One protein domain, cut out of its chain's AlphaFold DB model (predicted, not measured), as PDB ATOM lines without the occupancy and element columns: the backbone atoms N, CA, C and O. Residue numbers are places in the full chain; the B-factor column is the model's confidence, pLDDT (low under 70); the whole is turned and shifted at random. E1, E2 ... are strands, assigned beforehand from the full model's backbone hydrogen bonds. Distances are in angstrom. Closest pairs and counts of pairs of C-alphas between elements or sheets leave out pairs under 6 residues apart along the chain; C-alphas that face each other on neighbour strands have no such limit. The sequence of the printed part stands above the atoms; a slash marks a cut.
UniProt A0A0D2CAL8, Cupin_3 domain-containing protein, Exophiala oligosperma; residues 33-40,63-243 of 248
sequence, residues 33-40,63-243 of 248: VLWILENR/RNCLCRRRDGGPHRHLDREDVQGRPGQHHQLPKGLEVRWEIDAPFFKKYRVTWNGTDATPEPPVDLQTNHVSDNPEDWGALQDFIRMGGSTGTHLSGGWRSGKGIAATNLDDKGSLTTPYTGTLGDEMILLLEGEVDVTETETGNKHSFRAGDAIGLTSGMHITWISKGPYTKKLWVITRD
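This is residues 33 to 40 and 63 to 243 of the 248 residues of the protein "Cupin_3 domain-containing protein" of Exophiala oligosperma (UniProt A0A0D2CAL8). Amid long loops, with under half of the residues in named elements, two strongly twisted antiparallel sheets, E4 E5 E12 E7 E10 and E6 E11 E8 E9, stand face to face as a sandwich. E5 to E12 form a jelly roll, one long hairpin wound over both sheets; the small mixed sheet E1 E2 E3 sits near edge strand E4. The 189 printed residues have twelve strands, E1 to E12, and no named helix: all strand, compact, radius of gyration of the C-alphas 18.2 A, spans 60 by 37 by 33 A.

E4 is residues 144 to 149, E5 155 to 164, 28.7 A long, E12 233 to 242, 29.2 A, E7 188 to 195, and E10 216 to 219. E6 is 178 to 183, E11 224 to 229, E8 197 to 202, E9 208 to 212. E1 is 34 to 38, from C-alpha (33.238, -2.060, 29.248), E2 89 to 93, E3 129 to 132. E12 ends at C-alpha (41.999, 20.582, 33.634).

E5 and E12 are antiparallel, N 159 and O 238 3.0 A apart. E11 and E8 are antiparallel, N 199 and O 228 2.9 A. E1 and E2 are parallel, N 37 and O 91 2.7 A. The closest C-alphas of E3 and E4, Asn 131 and Ile 147, are 7.9 A apart.

The farthest C-alphas, Gly 72 and Asp 174, are 61.8 A apart. Residues 41 to 62 are cut out, a gap of 21.8 A. Links E2 to E3, E3 to E4 and E5 to E6 are long. pLDDT is under 70 at residues 33 to 40, 63 to 80 and 138 to 145.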
ATOM      1  N   VAL A  33      35.865  -4.851  26.074       44.91
ATOM      2  CA  VAL A  33      35.845  -4.342  27.465       44.91
ATOM      3  C   VAL A  33      34.714  -3.311  27.671       44.91
ATOM      4  O   VAL A  33      34.280  -2.691  26.701       44.91
ATOM      5  N   LEU A  34      34.203  -3.127  28.902       38.69
ATOM      6  CA  LEU A  34      33.238  -2.060  29.248       38.69
ATOM      7  C   LEU A  34      33.970  -0.806  29.763       38.69
ATOM      8  O   LEU A  34      34.948  -0.902  30.506       38.69
ATOM      9  N   TRP A  35      33.467   0.379  29.429       48.88
ATOM     10  CA  TRP A  35      34.082   1.666  29.760       48.88
ATOM     11  C   TRP A  35      33.161   2.494  30.671       48.88
ATOM     12  O   TRP A  35      31.940   2.438  30.538       48.88
ATOM     13  N   ILE A  36      33.697   3.247  31.637       50.56
ATOM     14  CA  ILE A  36      32.877   4.044  32.573       50.56
ATOM     15  C   ILE A  36      33.680   5.250  33.098       50.56
ATOM     16  O   ILE A  36      34.648   5.087  33.835       50.56
ATOM     17  N   LEU A  37      33.210   6.457  32.806       45.56
ATOM     18  CA  LEU A  37      33.691   7.752  33.290       45.56
ATOM     19  C   LEU A  37      32.878   8.203  34.514       45.56
ATOM     20  O   LEU A  37      31.651   8.113  34.509       45.56
ATOM     21  N   GLU A  38      33.532   8.672  35.580       43.72
ATOM     22  CA  GLU A  38      32.853   8.918  36.863       43.72
ATOM     23  C   GLU A  38      33.511  10.053  37.669       43.72
ATOM     24  O   GLU A  38      34.584   9.878  38.246       43.72
ATOM     25  N   ASN A  39      32.858  11.216  37.749       40.50
ATOM     26  CA  ASN A  39      33.377  12.420  38.413       40.50
ATOM     27  C   ASN A  39      33.185  12.344  39.949       40.50
ATOM     28  O   ASN A  39      32.205  12.862  40.481       40.50
ATOM     29  N   ARG A  40      34.052  11.612  40.677       54.53
ATOM     30  CA  ARG A  40      33.896  11.400  42.134       54.53
ATOM     31  C   ARG A  40      35.154  10.959  42.910       54.53
ATOM     32  O   ARG A  40      35.718   9.916  42.595       54.53
ATOM     33  N   ARG A  63      20.713  -5.893  34.031       48.03
ATOM     34  CA  ARG A  63      21.230  -4.869  34.953       48.03
ATOM     35  C   ARG A  63      20.114  -4.483  35.918       48.03
ATOM     36  O   ARG A  63      18.953  -4.473  35.528       48.03
ATOM     37  N   ASN A  64      20.497  -4.106  37.132       31.28
ATOM     38  CA  ASN A  64      19.737  -3.160  37.937       31.28
ATOM     39  C   ASN A  64      20.692  -2.029  38.331       31.28
ATOM     40  O   ASN A  64      21.720  -2.300  38.956       31.28
ATOM     41  N   CYS A  65      20.388  -0.785  37.971       37.28
ATOM     42  CA  CYS A  65      21.169   0.380  38.369       37.28
ATOM     43  C   CYS A  65      20.339   1.203  39.355       37.28
ATOM     44  O   CYS A  65      19.453   1.971  38.984       37.28
ATOM     45  N   LEU A  66      20.603   1.017  40.649       39.88
ATOM     46  CA  LEU A  66      19.917   1.784  41.679       39.88
ATOM     47  C   LEU A  66      20.632   3.124  41.883       39.88
ATOM     48  O   LEU A  66      21.651   3.182  42.571       39.88
ATOM     49  N   CYS A  67      20.073   4.177  41.295       44.28
ATOM     50  CA  CYS A  67      20.510   5.555  41.485       44.28
ATOM     51  C   CYS A  67      19.748   6.213  42.644       44.28
ATOM     52  O   CYS A  67      18.517   6.205  42.670       44.28
ATOM     53  N   ARG A  68      20.461   6.828  43.594       42.75
ATOM     54  CA  ARG A  68      19.867   7.658  44.655       42.75
ATOM     55  C   ARG A  68      20.727   8.906  44.873       42.75
ATOM     56  O   ARG A  68      21.949   8.814  44.913       42.75
ATOM     57  N   ARG A  69      20.107  10.084  45.005       43.91
ATOM     58  CA  ARG A  69      20.791  11.274  45.549       43.91
ATOM     59  C   ARG A  69      20.670  11.269  47.069       43.91
ATOM     60  O   ARG A  69      19.646  10.842  47.604       43.91
ATOM     61  N   ARG A  70      21.715  11.738  47.752       43.69
ATOM     62  CA  ARG A  70      21.810  11.741  49.221       43.69
ATOM     63  C   ARG A  70      21.366  13.066  49.852       43.69
ATOM     64  O   ARG A  70      21.295  13.173  51.073       43.69
ATOM     65  N   ASP A  71      21.075  14.056  49.016       42.78
ATOM     66  CA  ASP A  71      21.022  15.462  49.397       42.78
ATOM     67  C   ASP A  71      19.555  15.876  49.572       42.78
ATOM     68  O   ASP A  71      18.759  15.753  48.641       42.78
ATOM     69  N   GLY A  72      19.188  16.352  50.766       44.50
ATOM     70  CA  GLY A  72      17.801  16.619  51.187       44.50
ATOM     71  C   GLY A  72      17.116  17.838  50.551       44.50
ATOM     72  O   GLY A  72      16.336  18.511  51.219       44.50
ATOM     73  N   GLY A  73      17.428  18.154  49.293       47.56
ATOM     74  CA  GLY A  73      16.682  19.128  48.495       47.56
ATOM     75  C   GLY A  73      15.355  18.555  47.970       47.56
ATOM     76  O   GLY A  73      15.123  17.347  48.068       47.56
ATOM     77  N   PRO A  74      14.474  19.391  47.387       41.72
ATOM     78  CA  PRO A  74      13.201  18.934  46.834       41.72
ATOM     79  C   PRO A  74      13.424  17.834  45.788       41.72
ATOM     80  O   PRO A  74      14.107  18.034  44.781       41.72
ATOM     81  N   HIS A  75      12.847  16.659  46.047       39.12
ATOM     82  CA  HIS A  75      13.044  15.462  45.242       39.12
ATOM     83  C   HIS A  75      12.529  15.651  43.807       39.12
ATOM     84  O   HIS A  75      11.350  15.437  43.528       39.12
ATOM     85  N   ARG A  76      13.433  15.916  42.858       44.44
ATOM     86  CA  ARG A  76      13.262  15.333  41.524       44.44
ATOM     87  C   ARG A  76      13.505  13.838  41.682       44.44
ATOM     88  O   ARG A  76      14.640  13.426  41.925       44.44
ATOM     89  N   HIS A  77      12.439  13.045  41.598       42.16
ATOM     90  CA  HIS A  77      12.576  11.609  41.406       42.16
ATOM     91  C   HIS A  77      13.315  11.405  40.081       42.16
ATOM     92  O   HIS A  77      12.763  11.645  39.013       42.16
ATOM     93  N   LEU A  78      14.586  11.011  40.160       52.16
ATOM     94  CA  LEU A  78      15.145  10.170  39.115       52.16
ATOM     95  C   LEU A  78      14.504   8.807  39.343       52.16
ATOM     96  O   LEU A  78      14.662   8.220  40.421       52.16
ATOM     97  N   ASP A  79      13.717   8.363  38.371       57.25
ATOM     98  CA  ASP A  79      13.190   7.010  38.375       57.25
ATOM     99  C   ASP A  79      14.346   6.007  38.322       57.25
ATOM    100  O   ASP A  79      15.488   6.319  37.969       57.25
ATOM    101  N   ARG A  80      14.069   4.775  38.741       66.38
ATOM    102  CA  ARG A  80      15.076   3.720  38.749       66.38
ATOM    103  C   ARG A  80      15.376   3.278  37.314       66.38
ATOM    104  O   ARG A  80      14.639   2.481  36.738       66.38
ATOM    105  N   GLU A  81      16.476   3.774  36.762       73.00
ATOM    106  CA  GLU A  81      16.916   3.456  35.403       73.00
ATOM    107  C   GLU A  81      17.806   2.211  35.344       73.00
ATOM    108  O   GLU A  81      19.033   2.273  35.393       73.00
ATOM    109  N   ASP A  82      17.184   1.055  35.131       77.94
ATOM    110  CA  ASP A  82      17.881  -0.203  34.864       77.94
ATOM    111  C   ASP A  82      18.328  -0.280  33.376       77.94
ATOM    112  O   ASP A  82      17.904  -1.136  32.602       77.94
ATOM    113  N   VAL A  83      19.195   0.647  32.943       78.50
ATOM    114  CA  VAL A  83      19.863   0.641  31.614       78.50
ATOM    115  C   VAL A  83      20.599  -0.702  31.411       78.50
ATOM    116  O   VAL A  83      21.024  -1.280  32.398       78.50
ATOM    117  N   GLN A  84      20.881  -1.210  30.192       81.88
ATOM    118  CA  GLN A  84      21.313  -2.630  30.027       81.88
ATOM    119  C   GLN A  84      22.829  -2.998  30.076       81.88
ATOM    120  O   GLN A  84      23.190  -3.836  30.891       81.88
ATOM    121  N   GLY A  85      23.757  -2.439  29.286       81.94
ATOM    122  CA  GLY A  85      25.211  -2.676  29.512       81.94
ATOM    123  C   GLY A  85      25.843  -3.773  28.655       81.94
ATOM    124  O   GLY A  85      25.368  -4.905  28.664       81.94
ATOM    125  N   ARG A  86      26.902  -3.435  27.897       85.75
ATOM    126  CA  ARG A  86      27.629  -4.332  26.966       85.75
ATOM    127  C   ARG A  86      29.059  -3.828  26.731       85.75
ATOM    128  O   ARG A  86      29.254  -2.615  26.780       85.75
ATOM    129  N   PRO A  87      30.043  -4.688  26.412       87.88
ATOM    130  CA  PRO A  87      31.361  -4.230  25.983       87.88
ATOM    131  C   PRO A  87      31.289  -3.174  24.873       87.88
ATOM    132  O   PRO A  87      30.449  -3.263  23.975       87.88
ATOM    133  N   GLY A  88      32.151  -2.165  24.952       87.31
ATOM    134  CA  GLY A  88      32.098  -0.974  24.114       87.31
ATOM    135  C   GLY A  88      31.169   0.134  24.627       87.31
ATOM    136  O   GLY A  88      31.370   1.278  24.231       87.31
ATOM    137  N   GLN A  89      30.214  -0.131  25.531       90.31
ATOM    138  CA  GLN A  89      29.467   0.963  26.166       90.31
ATOM    139  C   GLN A  89      30.387   1.789  27.063       90.31
ATOM    140  O   GLN A  89      31.250   1.244  27.754       90.31
ATOM    141  N   HIS A  90      30.175   3.100  27.046       89.38
ATOM    142  CA  HIS A  90      30.737   4.045  27.989       89.38
ATOM    143  C   HIS A  90      29.610   4.763  28.735       89.38
ATOM    144  O   HIS A  90      28.637   5.227  28.143       89.38
ATOM    145  N   HIS A  91      29.751   4.837  30.053       91.44
ATOM    146  CA  HIS A  91      28.836   5.561  30.935       91.44
ATOM    147  C   HIS A  91      29.520   6.812  31.452       91.44
ATOM    148  O   HIS A  91      30.710   6.750  31.740       91.44
ATOM    149  N   GLN A  92      28.792   7.910  31.614       90.31
ATOM    150  CA  GLN A  92      29.309   9.114  32.253       90.31
ATOM    151  C   GLN A  92      28.424   9.488  33.425       90.31
ATOM    152  O   GLN A  92      27.228   9.731  33.267       90.31
ATOM    153  N   LEU A  93      29.027   9.493  34.609       91.19
ATOM    154  CA  LEU A  93      28.313   9.667  35.861       91.19
ATOM    155  C   LEU A  93      28.514  11.102  36.385       91.19
ATOM    156  O   LEU A  93      29.667  11.506  36.592       91.19
ATOM    157  N   PRO A  94      27.430  11.863  36.626       89.75
ATOM    158  CA  PRO A  94      27.499  13.187  37.225       89.75
ATOM    159  C   PRO A  94      27.956  13.077  38.685       89.75
ATOM    160  O   PRO A  94      27.694  12.079  39.368       89.75
ATOM    161  N   LYS A  95      28.650  14.107  39.183       88.50
ATOM    162  CA  LYS A  95      29.190  14.100  40.548       88.50
ATOM    163  C   LYS A  95      28.081  13.929  41.586       88.50
ATOM    164  O   LYS A  95      27.001  14.503  41.474       88.50
ATOM    165  N   GLY A  96      28.360  13.110  42.598       86.50
ATOM    166  CA  GLY A  96      27.418  12.789  43.673       86.50
ATOM    167  C   GLY A  96      26.424  11.664  43.364       86.50
ATOM    168  O   GLY A  96      25.806  11.167  44.305       86.50
ATOM    169  N   LEU A  97      26.307  11.190  42.114       86.19
ATOM    170  CA  LEU A  97      25.448  10.044  41.795       86.19
ATOM    171  C   LEU A  97      25.903   8.792  42.569       86.19
ATOM    172  O   LEU A  97      27.070   8.392  42.513       86.19
ATOM    173  N   GLU A  98      24.987   8.180  43.320       85.50
ATOM    174  CA  GLU A  98      25.168   6.833  43.861       85.50
ATOM    175  C   GLU A  98      24.896   5.821  42.744       85.50
ATOM    176  O   GLU A  98      23.869   5.917  42.076       85.50
ATOM    177  N   VAL A  99      25.809   4.870  42.527       82.88
ATOM    178  CA  VAL A  99      25.682   3.849  41.478       82.88
ATOM    179  C   VAL A  99      26.023   2.475  42.040       82.88
ATOM    180  O   VAL A  99      27.123   2.248  42.549       82.88
ATOM    181  N   ARG A 100      25.089   1.534  41.890       85.75
ATOM    182  CA  ARG A 100      25.276   0.112  42.203       85.75
ATOM    183  C   ARG A 100      25.684  -0.655  40.945       85.75
ATOM    184  O   ARG A 100      25.020  -0.557  39.920       85.75
ATOM    185  N   TRP A 101      26.742  -1.458  41.049       81.12
ATOM    186  CA  TRP A 101      27.206  -2.337  39.973       81.12
ATOM    187  C   TRP A 101      26.905  -3.796  40.310       81.12
ATOM    188  O   TRP A 101      27.420  -4.325  41.293       81.12
ATOM    189  N   GLU A 102      26.101  -4.449  39.473       84.50
ATOM    190  CA  GLU A 102      25.864  -5.895  39.508       84.50
ATOM    191  C   GLU A 102      26.579  -6.525  38.308       84.50
ATOM    192  O   GLU A 102      26.426  -6.063  37.176       84.50
ATOM    193  N   ILE A 103      27.426  -7.528  38.558       84.00
ATOM    194  CA  ILE A 103      28.296  -8.142  37.548       84.00
ATOM    195  C   ILE A 103      27.953  -9.628  37.468       84.00
ATOM    196  O   ILE A 103      28.428 -10.421  38.277       84.00
ATOM    197  N   ASP A 104      27.145  -9.985  36.473       82.44
ATOM    198  CA  ASP A 104      26.783 -11.368  36.144       82.44
ATOM    199  C   ASP A 104      27.655 -11.882  34.983       82.44
ATOM    200  O   ASP A 104      27.206 -12.121  33.863       82.44
ATOM    201  N   ALA A 105      28.968 -11.920  35.223       78.25
ATOM    202  CA  ALA A 105      29.969 -12.343  34.248       78.25
ATOM    203  C   ALA A 105      31.191 -12.957  34.953       78.25
ATOM    204  O   ALA A 105      31.562 -12.504  36.038       78.25
ATOM    205  N   PRO A 106      31.881 -13.942  34.338       83.44
ATOM    206  CA  PRO A 106      33.065 -14.570  34.935       83.44
ATOM    207  C   PRO A 106      34.251 -13.603  35.092       83.44
ATOM    208  O   PRO A 106      35.140 -13.845  35.903       83.44
ATOM    209  N   PHE A 107      34.275 -12.508  34.329       81.19
ATOM    210  CA  PHE A 107      35.238 -11.423  34.475       81.19
ATOM    211  C   PHE A 107      34.623 -10.087  34.052       81.19
ATOM    212  O   PHE A 107      33.702 -10.028  33.238       81.19
ATOM    213  N   PHE A 108      35.184  -9.004  34.583       82.06
ATOM    214  CA  PHE A 108      34.805  -7.636  34.258       82.06
ATOM    215  C   PHE A 108      36.048  -6.748  34.255       82.06
ATOM    216  O   PHE A 108      36.850  -6.802  35.187       82.06
ATOM    217  N   LYS A 109      36.207  -5.934  33.211       84.31
ATOM    218  CA  LYS A 109      37.245  -4.902  33.108       84.31
ATOM    219  C   LYS A 109      36.557  -3.555  32.869       84.31
ATOM    220  O   LYS A 109      35.624  -3.491  32.073       84.31
ATOM    221  N   LYS A 110      37.021  -2.522  33.583       86.88
ATOM    222  CA  LYS A 110      36.538  -1.131  33.559       86.88
ATOM    223  C   LYS A 110      37.744  -0.221  33.352       86.88
ATOM    224  O   LYS A 110      38.614  -0.187  34.217       86.88
ATOM    225  N   TYR A 111      37.778   0.535  32.258       89.06
ATOM    226  CA  TYR A 111      38.562   1.774  32.227       89.06
ATOM    227  C   TYR A 111      37.759   2.857  32.945       89.06
ATOM    228  O   TYR A 111      36.555   2.983  32.697       89.06
ATOM    229  N   ARG A 112      38.409   3.595  33.849       89.62
ATOM    230  CA  ARG A 112      37.801   4.673  34.630       89.62
ATOM    231  C   ARG A 112      38.730   5.873  34.669       89.62
ATOM    232  O   ARG A 112      39.858   5.743  35.131       89.62
ATOM    233  N   VAL A 113      38.200   7.032  34.295       91.44
ATOM    234  CA  VAL A 113      38.780   8.327  34.662       91.44
ATOM    235  C   VAL A 113      37.843   9.006  35.652       91.44
ATOM    236  O   VAL A 113      36.619   8.992  35.495       91.44
ATOM    237  N   THR A 114      38.458   9.565  36.687       91.69
ATOM    238  CA  THR A 114      37.821  10.325  37.755       91.69
ATOM    239  C   THR A 114      38.433  11.714  37.753       91.69
ATOM    240  O   THR A 114      39.653  11.835  37.777       91.69
ATOM    241  N   TRP A 115      37.597  12.748  37.772       92.44
ATOM    242  CA  TRP A 115      38.040  14.133  37.897       92.44
ATOM    243  C   TRP A 115      37.392  14.808  39.105       92.44
ATOM    244  O   TRP A 115      36.272  14.451  39.469       92.44
ATOM    245  N   ASN A 116      38.102  15.754  39.718       92.31
ATOM    246  CA  ASN A 116      37.596  16.626  40.776       92.31
ATOM    247  C   ASN A 116      38.472  17.887  40.845       92.31
ATOM    248  O   ASN A 116      39.437  17.926  41.607       92.31
ATOM    249  N   GLY A 117      38.139  18.877  40.019       91.19
ATOM    250  CA  GLY A 117      38.791  20.185  40.015       91.19
ATOM    251  C   GLY A 117      38.318  21.092  41.154       91.19
ATOM    252  O   GLY A 117      37.372  20.762  41.880       91.19
ATOM    253  N   THR A 118      38.982  22.234  41.298       92.00
ATOM    254  CA  THR A 118      38.706  23.265  42.307       92.00
ATOM    255  C   THR A 118      37.487  24.117  41.950       92.00
ATOM    256  O   THR A 118      36.598  24.288  42.786       92.00
ATOM    257  N   ASP A 119      37.404  24.587  40.704       89.00
ATOM    258  CA  ASP A 119      36.309  25.424  40.213       89.00
ATOM    259  C   ASP A 119      35.048  24.591  39.947       89.00
ATOM    260  O   ASP A 119      35.076  23.614  39.194       89.00
ATOM    261  N   ALA A 120      33.910  24.981  40.528       91.38
ATOM    262  CA  ALA A 120      32.618  24.368  40.224       91.38
ATOM    263  C   ALA A 120      32.120  24.818  38.843       91.38
ATOM    264  O   ALA A 120      32.047  26.014  38.565       91.38
ATOM    265  N   THR A 121      31.737  23.870  37.985       90.69
ATOM    266  CA  THR A 121      31.156  24.187  36.673       90.69
ATOM    267  C   THR A 121      29.751  24.776  36.869       90.69
ATOM    268  O   THR A 121      28.944  24.127  37.540       90.69
ATOM    269  N   PRO A 122      29.426  25.968  36.325       89.88
ATOM    270  CA  PRO A 122      28.054  26.472  36.299       89.88
ATOM    271  C   PRO A 122      27.142  25.490  35.561       89.88
ATOM    272  O   PRO A 122      27.533  24.967  34.523       89.88
ATOM    273  N   GLU A 123      25.950  25.233  36.107       90.12
ATOM    274  CA  GLU A 123      24.955  24.310  35.526       90.12
ATOM    275  C   GLU A 123      25.562  22.960  35.073       90.12
ATOM    276  O   GLU A 123      25.454  22.570  33.910       90.12
ATOM    277  N   PRO A 124      26.235  22.225  35.983       90.62
ATOM    278  CA  PRO A 124      26.987  21.033  35.612       90.62
ATOM    279  C   PRO A 124      26.034  19.951  35.081       90.62
ATOM    280  O   PRO A 124      24.947  19.800  35.647       90.62
ATOM    281  N   PRO A 125      26.412  19.132  34.079       87.31
ATOM    282  CA  PRO A 125      25.487  18.138  33.548       87.31
ATOM    283  C   PRO A 125      25.153  17.107  34.635       87.31
ATOM    284  O   PRO A 125      26.053  16.537  35.266       87.31
ATOM    285  N   VAL A 126      23.853  16.930  34.889       88.75
ATOM    286  CA  VAL A 126      23.266  16.173  36.016       88.75
ATOM    287  C   VAL A 126      22.708  14.806  35.616       88.75
ATOM    288  O   VAL A 126      22.180  14.085  36.466       88.75
ATOM    289  N   ASP A 127      22.802  14.479  34.337       88.94
ATOM    290  CA  ASP A 127      22.269  13.310  33.657       88.94
ATOM    291  C   ASP A 127      23.275  12.149  33.598       88.94
ATOM    292  O   ASP A 127      24.497  12.337  33.575       88.94
ATOM    293  N   LEU A 128      22.736  10.927  33.579       88.62
ATOM    294  CA  LEU A 128      23.475   9.706  33.279       88.62
ATOM    295  C   LEU A 128      23.563   9.549  31.759       88.62
ATOM    296  O   LEU A 128      22.615   9.089  31.126       88.62
ATOM    297  N   GLN A 129      24.717   9.853  31.172       89.75
ATOM    298  CA  GLN A 129      24.915   9.611  29.746       89.75
ATOM    299  C   GLN A 129      25.416   8.181  29.507       89.75
ATOM    300  O   GLN A 129      26.294   7.680  30.217       89.75
ATOM    301  N   THR A 130      24.864   7.513  28.494       89.94
ATOM    302  CA  THR A 130      25.291   6.186  28.033       89.94
ATOM    303  C   THR A 130      25.355   6.179  26.515       89.94
ATOM    304  O   THR A 130      24.326   6.345  25.872       89.94
ATOM    305  N   ASN A 131      26.528   5.905  25.952       89.31
ATOM    306  CA  ASN A 131      26.705   5.710  24.509       89.31
ATOM    307  C   ASN A 131      27.714   4.559  24.279       89.31
ATOM    308  O   ASN A 131      28.183   3.934  25.238       89.31
ATOM    309  N   HIS A 132      28.024   4.197  23.035       90.12
ATOM    310  CA  HIS A 132      28.875   3.051  22.682       90.12
ATOM    311  C   HIS A 132      30.002   3.459  21.725       90.12
ATOM    312  O   HIS A 132      29.824   4.274  20.833       90.12
ATOM    313  N   VAL A 133      31.210   2.911  21.900       85.75
ATOM    314  CA  VAL A 133      32.393   3.300  21.094       85.75
ATOM    315  C   VAL A 133      32.300   2.907  19.615       85.75
ATOM    316  O   VAL A 133      33.106   3.374  18.804       85.75
ATOM    317  N   SER A 134      31.371   2.019  19.266       83.81
ATOM    318  CA  SER A 134      31.050   1.637  17.888       83.81
ATOM    319  C   SER A 134      29.755   2.267  17.384       83.81
ATOM    320  O   SER A 134      29.381   1.973  16.250       83.81
ATOM    321  N   ASP A 135      29.111   3.148  18.162       83.62
ATOM    322  CA  ASP A 135      28.111   4.047  17.594       83.62
ATOM    323  C   ASP A 135      28.774   4.853  16.468       83.62
ATOM    324  O   ASP A 135      29.989   5.107  16.458       83.62
ATOM    325  N   ASN A 136      27.984   5.130  15.441       71.75
ATOM    326  CA  ASN A 136      28.472   5.656  14.184       71.75
ATOM    327  C   ASN A 136      27.412   6.615  13.645       71.75
ATOM    328  O   ASN A 136      26.452   6.124  13.046       71.75
ATOM    329  N   PRO A 137      27.529   7.936  13.882       70.12
ATOM    330  CA  PRO A 137      26.637   8.894  13.244       70.12
ATOM    331  C   PRO A 137      26.666   8.711  11.719       70.12
ATOM    332  O   PRO A 137      27.653   8.238  11.147       70.12
ATOM    333  N   GLU A 138      25.546   9.040  11.075       68.25
ATOM    334  CA  GLU A 138      25.398   8.931   9.616       68.25
ATOM    335  C   GLU A 138      26.354   9.880   8.877       68.25
ATOM    336  O   GLU A 138      26.825   9.553   7.790       68.25
ATOM    337  N   ASP A 139      26.692  11.006   9.511       62.84
ATOM    338  CA  ASP A 139      27.731  11.938   9.088       62.84
ATOM    339  C   ASP A 139      28.765  12.105  10.213       62.84
ATOM    340  O   ASP A 139      28.413  12.405  11.357       62.84
ATOM    341  N   TRP A 140      30.043  11.897   9.892       59.69
ATOM    342  CA  TRP A 140      31.148  12.157  10.813       59.69
ATOM    343  C   TRP A 140      31.717  13.538  10.512       59.69
ATOM    344  O   TRP A 140      32.422  13.731   9.517       59.69
ATOM    345  N   GLY A 141      31.487  14.476  11.434       58.06
ATOM    346  CA  GLY A 141      32.238  15.724  11.477       58.06
ATOM    347  C   GLY A 141      33.751  15.475  11.566       58.06
ATOM    348  O   GLY A 141      34.218  14.368  11.840       58.06
ATOM    349  N   ALA A 142      34.551  16.514  11.326       53.38
ATOM    350  CA  ALA A 142      36.002  16.374  11.258       53.38
ATOM    351  C   ALA A 142      36.611  15.802  12.563       53.38
ATOM    352  O   ALA A 142      36.706  16.490  13.576       53.38
ATOM    353  N   LEU A 143      37.093  14.555  12.483       57.03
ATOM    354  CA  LEU A 143      37.987  13.838  13.411       57.03
ATOM    355  C   LEU A 143      37.544  13.598  14.871       57.03
ATOM    356  O   LEU A 143      38.124  12.705  15.492       57.03
ATOM    357  N   GLN A 144      36.587  14.331  15.450       62.69
ATOM    358  CA  GLN A 144      36.364  14.301  16.905       62.69
ATOM    359  C   GLN A 144      34.886  14.300  17.325       62.69
ATOM    360  O   GLN A 144      34.232  15.340  17.361       62.69
ATOM    361  N   ASP A 145      34.409  13.135  17.771       69.62
ATOM    362  CA  ASP A 145      33.112  12.996  18.438       69.62
ATOM    363  C   ASP A 145      33.270  13.287  19.932       69.62
ATOM    364  O   ASP A 145      33.773  12.461  20.705       69.62
ATOM    365  N   PHE A 146      32.824  14.471  20.347       74.94
ATOM    366  CA  PHE A 146      32.693  14.819  21.756       74.94
ATOM    367  C   PHE A 146      31.525  14.055  22.370       74.94
ATOM    368  O   PHE A 146      30.361  14.326  22.094       74.94
ATOM    369  N   ILE A 147      31.848  13.119  23.258       82.50
ATOM    370  CA  ILE A 147      30.853  12.400  24.043       82.50
ATOM    371  C   ILE A 147      30.388  13.284  25.214       82.50
ATOM    372  O   ILE A 147      29.199  13.310  25.504       82.50
ATOM    373  N   ARG A 148      31.299  14.025  25.875       85.81
ATOM    374  CA  ARG A 148      30.959  15.050  26.890       85.81
ATOM    375  C   ARG A 148      31.688  16.361  26.642       85.81
ATOM    376  O   ARG A 148      32.904  16.354  26.448       85.81
ATOM    377  N   MET A 149      30.957  17.459  26.821       86.19
ATOM    378  CA  MET A 149      31.458  18.835  26.831       86.19
ATOM    379  C   MET A 149      31.285  19.476  28.217       86.19
ATOM    380  O   MET A 149      30.563  20.455  28.364       86.19
ATOM    381  N   GLY A 150      31.908  18.912  29.260       87.25
ATOM    382  CA  GLY A 150      31.902  19.520  30.598       87.25
ATOM    383  C   GLY A 150      31.869  18.536  31.768       87.25
ATOM    384  O   GLY A 150      31.299  17.446  31.698       87.25
ATOM    385  N   GLY A 151      32.477  18.943  32.884       89.38
ATOM    386  CA  GLY A 151      32.456  18.211  34.151       89.38
ATOM    387  C   GLY A 151      31.449  18.774  35.149       89.38
ATOM    388  O   GLY A 151      30.658  19.655  34.837       89.38
ATOM    389  N   SER A 152      31.509  18.277  36.386       91.44
ATOM    390  CA  SER A 152      30.899  18.968  37.534       91.44
ATOM    391  C   SER A 152      31.848  19.980  38.194       91.44
ATOM    392  O   SER A 152      31.434  20.749  39.058       91.44
ATOM    393  N   THR A 153      33.123  19.945  37.810       92.00
ATOM    394  CA  THR A 153      34.209  20.811  38.281       92.00
ATOM    395  C   THR A 153      35.280  20.900  37.196       92.00
ATOM    396  O   THR A 153      35.641  19.849  36.649       92.00
ATOM    397  N   GLY A 154      35.828  22.087  36.945       90.62
ATOM    398  CA  GLY A 154      36.870  22.333  35.944       90.62
ATOM    399  C   GLY A 154      36.501  21.878  34.526       90.62
ATOM    400  O   GLY A 154      35.331  21.686  34.181       90.62
ATOM    401  N   THR A 155      37.520  21.659  33.697       91.12
ATOM    402  CA  THR A 155      37.378  21.000  32.393       91.12
ATOM    403  C   THR A 155      37.305  19.486  32.579       91.12
ATOM    404  O   THR A 155      38.204  18.878  33.162       91.12
ATOM    405  N   HIS A 156      36.272  18.864  32.011       93.00
ATOM    406  CA  HIS A 156      36.234  17.426  31.752       93.00
ATOM    407  C   HIS A 156      35.592  17.197  30.383       93.00
ATOM    408  O   HIS A 156      34.373  17.299  30.230       93.00
ATOM    409  N   LEU A 157      36.424  16.912  29.389       93.00
ATOM    410  CA  LEU A 157      35.999  16.548  28.042       93.00
ATOM    411  C   LEU A 157      36.252  15.057  27.853       93.00
ATOM    412  O   LEU A 157      37.223  14.519  28.382       93.00
ATOM    413  N   SER A 158      35.411  14.379  27.084       93.25
ATOM    414  CA  SER A 158      35.717  13.013  26.650       93.25
ATOM    415  C   SER A 158      35.126  12.749  25.283       93.25
ATOM    416  O   SER A 158      34.091  13.323  24.937       93.25
ATOM    417  N   GLY A 159      35.766  11.874  24.518       91.81
ATOM    418  CA  GLY A 159      35.334  11.601  23.161       91.81
ATOM    419  C   GLY A 159      35.918  10.343  22.544       91.81
ATOM    420  O   GLY A 159      36.816   9.693  23.091       91.81
ATOM    421  N   GLY A 160      35.381  10.017  21.375       91.25
ATOM    422  CA  GLY A 160      36.005   9.097  20.441       91.25
ATOM    423  C   GLY A 160      36.962   9.845  19.517       91.25
ATOM    424  O   GLY A 160      36.792  11.032  19.240       91.25
ATOM    425  N   TRP A 161      37.975   9.147  19.023       90.88
ATOM    426  CA  TRP A 161      38.751   9.576  17.862       90.88
ATOM    427  C   TRP A 161      39.084   8.356  17.009       90.88
ATOM    428  O   TRP A 161      39.361   7.275  17.544       90.88
ATOM    429  N   ARG A 162      39.043   8.526  15.689       88.38
ATOM    430  CA  ARG A 162      39.332   7.485  14.699       88.38
ATOM    431  C   ARG A 162      40.217   8.068  13.602       88.38
ATOM    432  O   ARG A 162      39.985   9.186  13.156       88.38
ATOM    433  N   SER A 163      41.167   7.276  13.124       88.69
ATOM    434  CA  SER A 163      41.898   7.523  11.884       88.69
ATOM    435  C   SER A 163      41.985   6.241  11.068       88.69
ATOM    436  O   SER A 163      41.929   5.132  11.601       88.69
ATOM    437  N   GLY A 164      42.081   6.378   9.752       84.88
ATOM    438  CA  GLY A 164      42.233   5.247   8.851       84.88
ATOM    439  C   GLY A 164      41.841   5.582   7.423       84.88
ATOM    440  O   GLY A 164      41.393   6.690   7.115       84.88
ATOM    441  N   LYS A 165      42.008   4.608   6.531       79.69
ATOM    442  CA  LYS A 165      41.712   4.795   5.108       79.69
ATOM    443  C   LYS A 165      40.213   5.028   4.905       79.69
ATOM    444  O   LYS A 165      39.407   4.173   5.252       79.69
ATOM    445  N   GLY A 166      39.860   6.167   4.307       77.56
ATOM    446  CA  GLY A 166      38.468   6.565   4.071       77.56
ATOM    447  C   GLY A 166      37.796   7.293   5.240       77.56
ATOM    448  O   GLY A 166      36.615   7.605   5.135       77.56
ATOM    449  N   ILE A 167      38.516   7.594   6.328       77.31
ATOM    450  CA  ILE A 167      38.010   8.450   7.411       77.31
ATOM    451  C   ILE A 167      38.282   9.921   7.068       77.31
ATOM    452  O   ILE A 167      39.372  10.273   6.610       77.31
ATOM    453  N   ALA A 168      37.286  10.785   7.285       72.50
ATOM    454  CA  ALA A 168      37.382  12.215   7.001       72.50
ATOM    455  C   ALA A 168      38.593  12.865   7.699       72.50
ATOM    456  O   ALA A 168      38.938  12.528   8.832       72.50
ATOM    457  N   ALA A 169      39.258  13.782   6.988       70.62
ATOM    458  CA  ALA A 169      40.480  14.474   7.413       70.62
ATOM    459  C   ALA A 169      41.657  13.565   7.862       70.62
ATOM    460  O   ALA A 169      42.610  14.041   8.477       70.62
ATOM    461  N   THR A 170      41.651  12.276   7.496       78.75
ATOM    462  CA  THR A 170      42.821  11.393   7.624       78.75
ATOM    463  C   THR A 170      43.640  11.383   6.328       78.75
ATOM    464  O   THR A 170      43.322  10.664   5.382       78.75
ATOM    465  N   ASN A 171      44.736  12.147   6.304       81.50
ATOM    466  CA  ASN A 171      45.719  12.119   5.216       81.50
ATOM    467  C   ASN A 171      46.763  11.022   5.481       81.50
ATOM    468  O   ASN A 171      47.658  11.203   6.306       81.50
ATOM    469  N   LEU A 172      46.630   9.880   4.803       85.81
ATOM    470  CA  LEU A 172      47.585   8.772   4.901       85.81
ATOM    471  C   LEU A 172      48.757   8.932   3.929       85.81
ATOM    472  O   LEU A 172      48.578   9.439   2.822       85.81
ATOM    473  N   ASP A 173      49.925   8.426   4.322       86.69
ATOM    474  CA  ASP A 173      51.028   8.154   3.397       86.69
ATOM    475  C   ASP A 173      50.771   6.893   2.540       86.69
ATOM    476  O   ASP A 173      49.803   6.153   2.747       86.69
ATOM    477  N   ASP A 174      51.673   6.603   1.595       87.19
ATOM    478  CA  ASP A 174      51.600   5.413   0.726       87.19
ATOM    479  C   ASP A 174      51.622   4.077   1.498       87.19
ATOM    480  O   ASP A 174      51.243   3.034   0.964       87.19
ATOM    481  N   LYS A 175      52.059   4.090   2.765       84.50
ATOM    482  CA  LYS A 175      52.081   2.931   3.672       84.50
ATOM    483  C   LYS A 175      50.799   2.822   4.504       84.50
ATOM    484  O   LYS A 175      50.666   1.893   5.298       84.50
ATOM    485  N   GLY A 176      49.856   3.748   4.337       83.88
ATOM    486  CA  GLY A 176      48.609   3.801   5.087       83.88
ATOM    487  C   GLY A 176      48.746   4.373   6.501       83.88
ATOM    488  O   GLY A 176      47.868   4.121   7.323       83.88
ATOM    489  N   SER A 177      49.820   5.106   6.805       87.19
ATOM    490  CA  SER A 177      50.079   5.696   8.125       87.19
ATOM    491  C   SER A 177      49.626   7.155   8.188       87.19
ATOM    492  O   SER A 177      49.857   7.916   7.250       87.19
ATOM    493  N   LEU A 178      49.022   7.571   9.306       89.56
ATOM    494  CA  LEU A 178      48.694   8.978   9.580       89.56
ATOM    495  C   LEU A 178      49.731   9.560  10.540       89.56
ATOM    496  O   LEU A 178      49.823   9.100  11.675       89.56
ATOM    497  N   THR A 179      50.441  10.608  10.125       91.12
ATOM    498  CA  THR A 179      51.278  11.413  11.031       91.12
ATOM    499  C   THR A 179      50.538  12.690  11.416       91.12
ATOM    500  O   THR A 179      50.050  13.417  10.554       91.12
ATOM    501  N   THR A 180      50.454  12.982  12.712       90.19
ATOM    502  CA  THR A 180      49.783  14.169  13.250       90.19
ATOM    503  C   THR A 180      50.663  14.818  14.321       90.19
ATOM    504  O   THR A 180      50.908  14.189  15.356       90.19
ATOM    505  N   PRO A 181      51.154  16.056  14.123       91.94
ATOM    506  CA  PRO A 181      51.708  16.833  15.223       91.94
ATOM    507  C   PRO A 181      50.566  17.183  16.184       91.94
ATOM    508  O   PRO A 181      49.526  17.688  15.762       91.94
ATOM    509  N   TYR A 182      50.741  16.887  17.468       92.19
ATOM    510  CA  TYR A 182      49.721  17.091  18.492       92.19
ATOM    511  C   TYR A 182      50.293  17.828  19.704       92.19
ATOM    512  O   TYR A 182      51.490  17.783  19.995       92.19
ATOM    513  N   THR A 183      49.435  18.561  20.409       92.44
ATOM    514  CA  THR A 183      49.780  19.253  21.652       92.44
ATOM    515  C   THR A 183      48.550  19.313  22.548       92.44
ATOM    516  O   THR A 183      47.514  19.835  22.139       92.44
ATOM    517  N   GLY A 184      48.667  18.803  23.777       88.00
ATOM    518  CA  GLY A 184      47.581  18.766  24.765       88.00
ATOM    519  C   GLY A 184      47.276  20.136  25.381       88.00
ATOM    520  O   GLY A 184      47.487  20.351  26.572       88.00
ATOM    521  N   THR A 185      46.828  21.115  24.595       91.12
ATOM    522  CA  THR A 185      46.613  22.499  25.077       91.12
ATOM    523  C   THR A 185      45.372  22.662  25.963       91.12
ATOM    524  O   THR A 185      45.311  23.587  26.778       91.12
ATOM    525  N   LEU A 186      44.390  21.765  25.824       90.44
ATOM    526  CA  LEU A 186      43.108  21.817  26.536       90.44
ATOM    527  C   LEU A 186      43.189  21.301  27.983       90.44
ATOM    528  O   LEU A 186      42.366  21.686  28.809       90.44
ATOM    529  N   GLY A 187      44.187  20.478  28.310       94.06
ATOM    530  CA  GLY A 187      44.386  19.866  29.626       94.06
ATOM    531  C   GLY A 187      45.312  18.656  29.536       94.06
ATOM    532  O   GLY A 187      45.908  18.422  28.485       94.06
ATOM    533  N   ASP A 188      45.414  17.887  30.618       96.25
ATOM    534  CA  ASP A 188      46.045  16.565  30.579       96.25
ATOM    535  C   ASP A 188      45.111  15.600  29.830       96.25
ATOM    536  O   ASP A 188      43.916  15.547  30.137       96.25
ATOM    537  N   GLU A 189      45.628  14.848  28.854       96.44
ATOM    538  CA  GLU A 189      44.861  13.865  28.081       96.44
ATOM    539  C   GLU A 189      45.182  12.441  28.553       96.44
ATOM    540  O   GLU A 189      46.299  11.946  28.400       96.44
ATOM    541  N   MET A 190      44.171  11.750  29.077       97.12
ATOM    542  CA  MET A 190      44.206  10.311  29.307       97.12
ATOM    543  C   MET A 190      43.568   9.592  28.119       97.12
ATOM    544  O   MET A 190      42.381   9.746  27.830       97.12
ATOM    545  N   ILE A 191      44.373   8.784  27.442       96.31
ATOM    546  CA  ILE A 191      44.013   8.015  26.257       96.31
ATOM    547  C   ILE A 191      43.933   6.534  26.620       96.31
ATOM    548  O   ILE A 191      44.722   6.008  27.407       96.31
ATOM    549  N   LEU A 192      43.002   5.847  25.976       95.75
ATOM    550  CA  LEU A 192      42.905   4.401  25.916       95.75
ATOM    551  C   LEU A 192      42.822   3.999  24.442       95.75
ATOM    552  O   LEU A 192      41.869   4.364  23.744       95.75
ATOM    553  N   LEU A 193      43.811   3.247  23.966       96.00
ATOM    554  CA  LEU A 193      43.851   2.795  22.580       96.00
ATOM    555  C   LEU A 193      42.907   1.596  22.418       96.00
ATOM    556  O   LEU A 193      43.092   0.555  23.044       96.00
ATOM    557  N   LEU A 194      41.853   1.758  21.618       93.50
ATOM    558  CA  LEU A 194      40.800   0.755  21.433       93.50
ATOM    559  C   LEU A 194      41.147  -0.226  20.312       93.50
ATOM    560  O   LEU A 194      40.922  -1.425  20.456       93.50
ATOM    561  N   GLU A 195      41.669   0.290  19.199       93.50
ATOM    562  CA  GLU A 195      42.002  -0.462  17.986       93.50
ATOM    563  C   GLU A 195      43.255   0.159  17.337       93.50
ATOM    564  O   GLU A 195      43.460   1.373  17.430       93.50
ATOM    565  N   GLY A 196      44.062  -0.660  16.656       94.19
ATOM    566  CA  GLY A 196      45.274  -0.230  15.949       94.19
ATOM    567  C   GLY A 196      46.549  -0.195  16.801       94.19
ATOM    568  O   GLY A 196      46.593  -0.681  17.934       94.19
ATOM    569  N   GLU A 197      47.594   0.387  16.216       95.88
ATOM    570  CA  GLU A 197      48.911   0.609  16.817       95.88
ATOM    571  C   GLU A 197      49.389   2.024  16.505       95.88
ATOM    572  O   GLU A 197      49.123   2.548  15.421       95.88
ATOM    573  N   VAL A 198      50.131   2.632  17.429       97.00
ATOM    574  CA  VAL A 198      50.665   3.985  17.258       97.00
ATOM    575  C   VAL A 198      52.096   4.085  17.765       97.00
ATOM    576  O   VAL A 198      52.437   3.502  18.793       97.00
ATOM    577  N   ASP A 199      52.918   4.858  17.064       97.44
ATOM    578  CA  ASP A 199      54.204   5.321  17.580       97.44
ATOM    579  C   ASP A 199      54.076   6.799  17.972       97.44
ATOM    580  O   ASP A 199      53.568   7.622  17.207       97.44
ATOM    581  N   VAL A 200      54.539   7.146  19.168       97.31
ATOM    582  CA  VAL A 200      54.556   8.512  19.699       97.31
ATOM    583  C   VAL A 200      56.005   8.940  19.870       97.31
ATOM    584  O   VAL A 200      56.787   8.246  20.516       97.31
ATOM    585  N   THR A 201      56.369  10.086  19.295       98.00
ATOM    586  CA  THR A 201      57.669  10.732  19.533       98.00
ATOM    587  C   THR A 201      57.461  12.028  20.304       98.00
ATOM    588  O   THR A 201      56.703  12.889  19.863       98.00
ATOM    589  N   GLU A 202      58.131  12.178  21.441       97.12
ATOM    590  CA  GLU A 202      58.151  13.415  22.226       97.12
ATOM    591  C   GLU A 202      59.007  14.471  21.510       97.12
ATOM    592  O   GLU A 202      60.164  14.206  21.180       97.12
ATOM    593  N   THR A 203      58.469  15.667  21.263       95.56
ATOM    594  CA  THR A 203      59.161  16.676  20.441       95.56
ATOM    595  C   THR A 203      60.399  17.259  21.132       95.56
ATOM    596  O   THR A 203      61.396  17.519  20.467       95.56
ATOM    597  N   GLU A 204      60.357  17.458  22.453       93.88
ATOM    598  CA  GLU A 204      61.455  18.093  23.205       93.88
ATOM    599  C   GLU A 204      62.626  17.144  23.488       93.88
ATOM    600  O   GLU A 204      63.787  17.544  23.414       93.88
ATOM    601  N   THR A 205      62.333  15.884  23.819       96.81
ATOM    602  CA  THR A 205      63.335  14.892  24.247       96.81
ATOM    603  C   THR A 205      63.789  13.977  23.107       96.81
ATOM    604  O   THR A 205      64.852  13.366  23.195       96.81
ATOM    605  N   GLY A 206      62.979  13.837  22.050       97.06
ATOM    606  CA  GLY A 206      63.166  12.834  21.003       97.06
ATOM    607  C   GLY A 206      62.843  11.395  21.434       97.06
ATOM    608  O   GLY A 206      63.047  10.476  20.634       97.06
ATOM    609  N   ASN A 207      62.347  11.179  22.660       97.62
ATOM    610  CA  ASN A 207      61.949   9.858  23.154       97.62
ATOM    611  C   ASN A 207      60.855   9.255  22.269       97.62
ATOM    612  O   ASN A 207      59.959   9.961  21.802       97.62
ATOM    613  N   LYS A 208      60.910   7.934  22.069       98.19
ATOM    614  CA  LYS A 208      59.962   7.190  21.234       98.19
ATOM    615  C   LYS A 208      59.291   6.084  22.025       98.19
ATOM    616  O   LYS A 208      59.965   5.295  22.681       98.19
ATOM    617  N   HIS A 209      57.978   6.002  21.873       97.75
ATOM    618  CA  HIS A 209      57.115   5.028  22.526       97.75
ATOM    619  C   HIS A 209      56.236   4.355  21.475       97.75
ATOM    620  O   HIS A 209      55.742   5.028  20.572       97.75
ATOM    621  N   SER A 210      56.010   3.052  21.602       97.81
ATOM    622  CA  SER A 210      55.097   2.297  20.737       97.81
ATOM    623  C   SER A 210      53.977   1.707  21.583       97.81
ATOM    624  O   SER A 210      54.249   1.040  22.580       97.81
ATOM    625  N   PHE A 211      52.734   1.928  21.165       97.62
ATOM    626  CA  PHE A 211      51.526   1.475  21.852       97.62
ATOM    627  C   PHE A 211      50.614   0.700  20.896       97.62
ATOM    628  O   PHE A 211      50.632   0.904  19.680       97.62
ATOM    629  N   ARG A 212      49.776  -0.171  21.453       96.75
ATOM    630  CA  ARG A 212      48.801  -1.002  20.733       96.75
ATOM    631  C   ARG A 212      47.456  -1.052  21.454       96.75
ATOM    632  O   ARG A 212      47.331  -0.641  22.606       96.75
ATOM    633  N   ALA A 213      46.435  -1.558  20.769       95.38
ATOM    634  CA  ALA A 213      45.103  -1.753  21.336       95.38
ATOM    635  C   ALA A 213      45.146  -2.432  22.724       95.38
ATOM    636  O   ALA A 213      45.726  -3.507  22.896       95.38
ATOM    637  N   GLY A 214      44.508  -1.795  23.709       93.81
ATOM    638  CA  GLY A 214      44.521  -2.174  25.123       93.81
ATOM    639  C   GLY A 214      45.438  -1.322  26.008       93.81
ATOM    640  O   GLY A 214      45.225  -1.308  27.223       93.81
ATOM    641  N   ASP A 215      46.399  -0.590  25.436       96.50
ATOM    642  CA  ASP A 215      47.297   0.284  26.194       96.50
ATOM    643  C   ASP A 215      46.606   1.594  26.621       96.50
ATOM    644  O   ASP A 215      45.728   2.130  25.935       96.50
ATOM    645  N   ALA A 216      47.035   2.124  27.768       96.25
ATOM    646  CA  ALA A 216      46.639   3.433  28.275       96.25
ATOM    647  C   ALA A 216      47.832   4.394  28.207       96.25
ATOM    648  O   ALA A 216      48.934   4.046  28.630       96.25
ATOM    649  N   ILE A 217      47.601   5.602  27.695       97.12
ATOM    650  CA  ILE A 217      48.625   6.628  27.463       97.12
ATOM    651  C   ILE A 217      48.193   7.885  28.223       97.12
ATOM    652  O   ILE A 217      47.018   8.249  28.186       97.12
ATOM    653  N   GLY A 218      49.117   8.536  28.925       96.69
ATOM    654  CA  GLY A 218      48.888   9.838  29.551       96.69
ATOM    655  C   GLY A 218      49.765  10.892  28.886       96.69
ATOM    656  O   GLY A 218      50.970  10.680  28.767       96.69
ATOM    657  N   LEU A 219      49.168  12.002  28.460       96.31
ATOM    658  CA  LEU A 219      49.864  13.167  27.920       96.31
ATOM    659  C   LEU A 219      49.627  14.348  28.861       96.31
ATOM    660  O   LEU A 219      48.478  14.693  29.140       96.31
ATOM    661  N   THR A 220      50.696  14.969  29.356       95.44
ATOM    662  CA  THR A 220      50.581  16.172  30.188       95.44
ATOM    663  C   THR A 220      50.209  17.388  29.345       95.44
ATOM    664  O   THR A 220      50.541  17.480  28.158       95.44
ATOM    665  N   SER A 221      49.514  18.352  29.945       94.12
ATOM    666  CA  SER A 221      49.101  19.554  29.231       94.12
ATOM    667  C   SER A 221      50.308  20.345  28.716       94.12
ATOM    668  O   SER A 221      51.306  20.517  29.415       94.12
ATOM    669  N   GLY A 222      50.221  20.818  27.472       93.62
ATOM    670  CA  GLY A 222      51.315  21.490  26.768       93.62
ATOM    671  C   GLY A 222      52.379  20.556  26.180       93.62
ATOM    672  O   GLY A 222      53.212  21.028  25.414       93.62
ATOM    673  N   MET A 223      52.338  19.247  26.451       95.44
ATOM    674  CA  MET A 223      53.286  18.293  25.871       95.44
ATOM    675  C   MET A 223      53.154  18.250  24.344       95.44
ATOM    676  O   MET A 223      52.098  17.910  23.804       95.44
ATOM    677  N   HIS A 224      54.243  18.577  23.650       96.25
ATOM    678  CA  HIS A 224      54.348  18.487  22.198       96.25
ATOM    679  C   HIS A 224      54.774  17.072  21.783       96.25
ATOM    680  O   HIS A 224      55.824  16.585  22.210       96.25
ATOM    681  N   ILE A 225      53.984  16.425  20.922       97.19
ATOM    682  CA  ILE A 225      54.290  15.093  20.382       97.19
ATOM    683  C   ILE A 225      54.065  15.019  18.869       97.19
ATOM    684  O   ILE A 225      53.231  15.726  18.302       97.19
ATOM    685  N   THR A 226      54.753  14.085  18.222       96.81
ATOM    686  CA  THR A 226      54.364  13.545  16.915       96.81
ATOM    687  C   THR A 226      53.671  12.205  17.126       96.81
ATOM    688  O   THR A 226      54.283  11.272  17.647       96.81
ATOM    689  N   TRP A 227      52.407  12.105  16.722       95.44
ATOM    690  CA  TRP A 227      51.609  10.881  16.775       95.44
ATOM    691  C   TRP A 227      51.575  10.225  15.393       95.44
ATOM    692  O   TRP A 227      51.145  10.853  14.426       95.44
ATOM    693  N   ILE A 228      52.003   8.967  15.288       94.88
ATOM    694  CA  ILE A 228      52.000   8.190  14.043       94.88
ATOM    695  C   ILE A 228      51.065   6.996  14.218       94.88
ATOM    696  O   ILE A 228      51.398   6.038  14.909       94.88
ATOM    697  N   SER A 229      49.889   7.042  13.591       93.25
ATOM    698  CA  SER A 229      48.951   5.911  13.556       93.25
ATOM    699  C   SER A 229      49.358   4.937  12.460       93.25
ATOM    700  O   SER A 229      49.491   5.351  11.306       93.25
ATOM    701  N   LYS A 230      49.518   3.655  12.794       90.94
ATOM    702  CA  LYS A 230      49.823   2.605  11.817       90.94
ATOM    703  C   LYS A 230      48.532   2.156  11.136       90.94
ATOM    704  O   LYS A 230      47.501   1.961  11.782       90.94
ATOM    705  N   GLY A 231      48.588   2.025   9.813       78.12
ATOM    706  CA  GLY A 231      47.448   1.602   9.008       78.12
ATOM    707  C   GLY A 231      47.018   0.154   9.279       78.12
ATOM    708  O   GLY A 231      47.798  -0.634   9.814       78.12
ATOM    709  N   PRO A 232      45.799  -0.236   8.864       81.50
ATOM    710  CA  PRO A 232      44.850   0.551   8.065       81.50
ATOM    711  C   PRO A 232      43.895   1.453   8.872       81.50
ATOM    712  O   PRO A 232      43.244   2.315   8.274       81.50
ATOM    713  N   TYR A 233      43.789   1.260  10.192       85.56
ATOM    714  CA  TYR A 233      42.905   2.026  11.080       85.56
ATOM    715  C   TYR A 233      43.417   2.054  12.526       85.56
ATOM    716  O   TYR A 233      44.043   1.109  13.002       85.56
ATOM    717  N   THR A 234      43.110   3.139  13.234       92.12
ATOM    718  CA  THR A 234      43.386   3.348  14.659       92.12
ATOM    719  C   THR A 234      42.192   4.035  15.319       92.12
ATOM    720  O   THR A 234      41.539   4.890  14.719       92.12
ATOM    721  N   LYS A 235      41.900   3.687  16.573       92.44
ATOM    722  CA  LYS A 235      40.772   4.238  17.334       92.44
ATOM    723  C   LYS A 235      41.147   4.406  18.795       92.44
ATOM    724  O   LYS A 235      41.621   3.455  19.413       92.44
ATOM    725  N   LYS A 236      40.878   5.578  19.373       94.12
ATOM    726  CA  LYS A 236      41.067   5.838  20.807       94.12
ATOM    727  C   LYS A 236      39.791   6.344  21.476       94.12
ATOM    728  O   LYS A 236      39.004   7.067  20.865       94.12
ATOM    729  N   LEU A 237      39.619   5.976  22.742       94.31
ATOM    730  CA  LEU A 237      38.820   6.740  23.696       94.31
ATOM    731  C   LEU A 237      39.775   7.722  24.374       94.31
ATOM    732  O   LEU A 237      40.882   7.334  24.752       94.31
ATOM    733  N   TRP A 238      39.362   8.970  24.532       94.88
ATOM    734  CA  TRP A 238      40.175   9.991  25.181       94.88
ATOM    735  C   TRP A 238      39.362  10.777  26.210       94.88
ATOM    736  O   TRP A 238      38.136  10.891  26.115       94.88
ATOM    737  N   VAL A 239      40.061  11.301  27.214       95.50
ATOM    738  CA  VAL A 239      39.509  12.106  28.305       95.50
ATOM    739  C   VAL A 239      40.490  13.231  28.593       95.50
ATOM    740  O   VAL A 239      41.640  12.954  28.914       95.50
ATOM    741  N   ILE A 240      40.051  14.482  28.494       95.44
ATOM    742  CA  ILE A 240      40.873  15.651  28.819       95.44
ATOM    743  C   ILE A 240      40.371  16.258  30.122       95.44
ATOM    744  O   ILE A 240      39.176  16.537  30.266       95.44
ATOM    745  N   THR A 241      41.286  16.491  31.058       95.19
ATOM    746  CA  THR A 241      40.994  17.112  32.354       95.19
ATOM    747  C   THR A 241      41.874  18.323  32.617       95.19
ATOM    748  O   THR A 241      43.072  18.305  32.339       95.19
ATOM    749  N   ARG A 242      41.286  19.378  33.188       94.31
ATOM    750  CA  ARG A 242      41.999  20.582  33.634       94.31
ATOM    751  C   ARG A 242      41.260  21.215  34.804       94.31
ATOM    752  O   ARG A 242      40.035  21.144  34.871       94.31
ATOM    753  N   ASP A 243      42.000  21.837  35.716       91.88
ATOM    754  CA  ASP A 243      41.419  22.453  36.915       91.88
ATOM    755  C   ASP A 243      40.548  23.669  36.585       91.88
ATOM    756  O   ASP A 243      39.423  23.778  37.060       91.88
TER     757      ASP A 243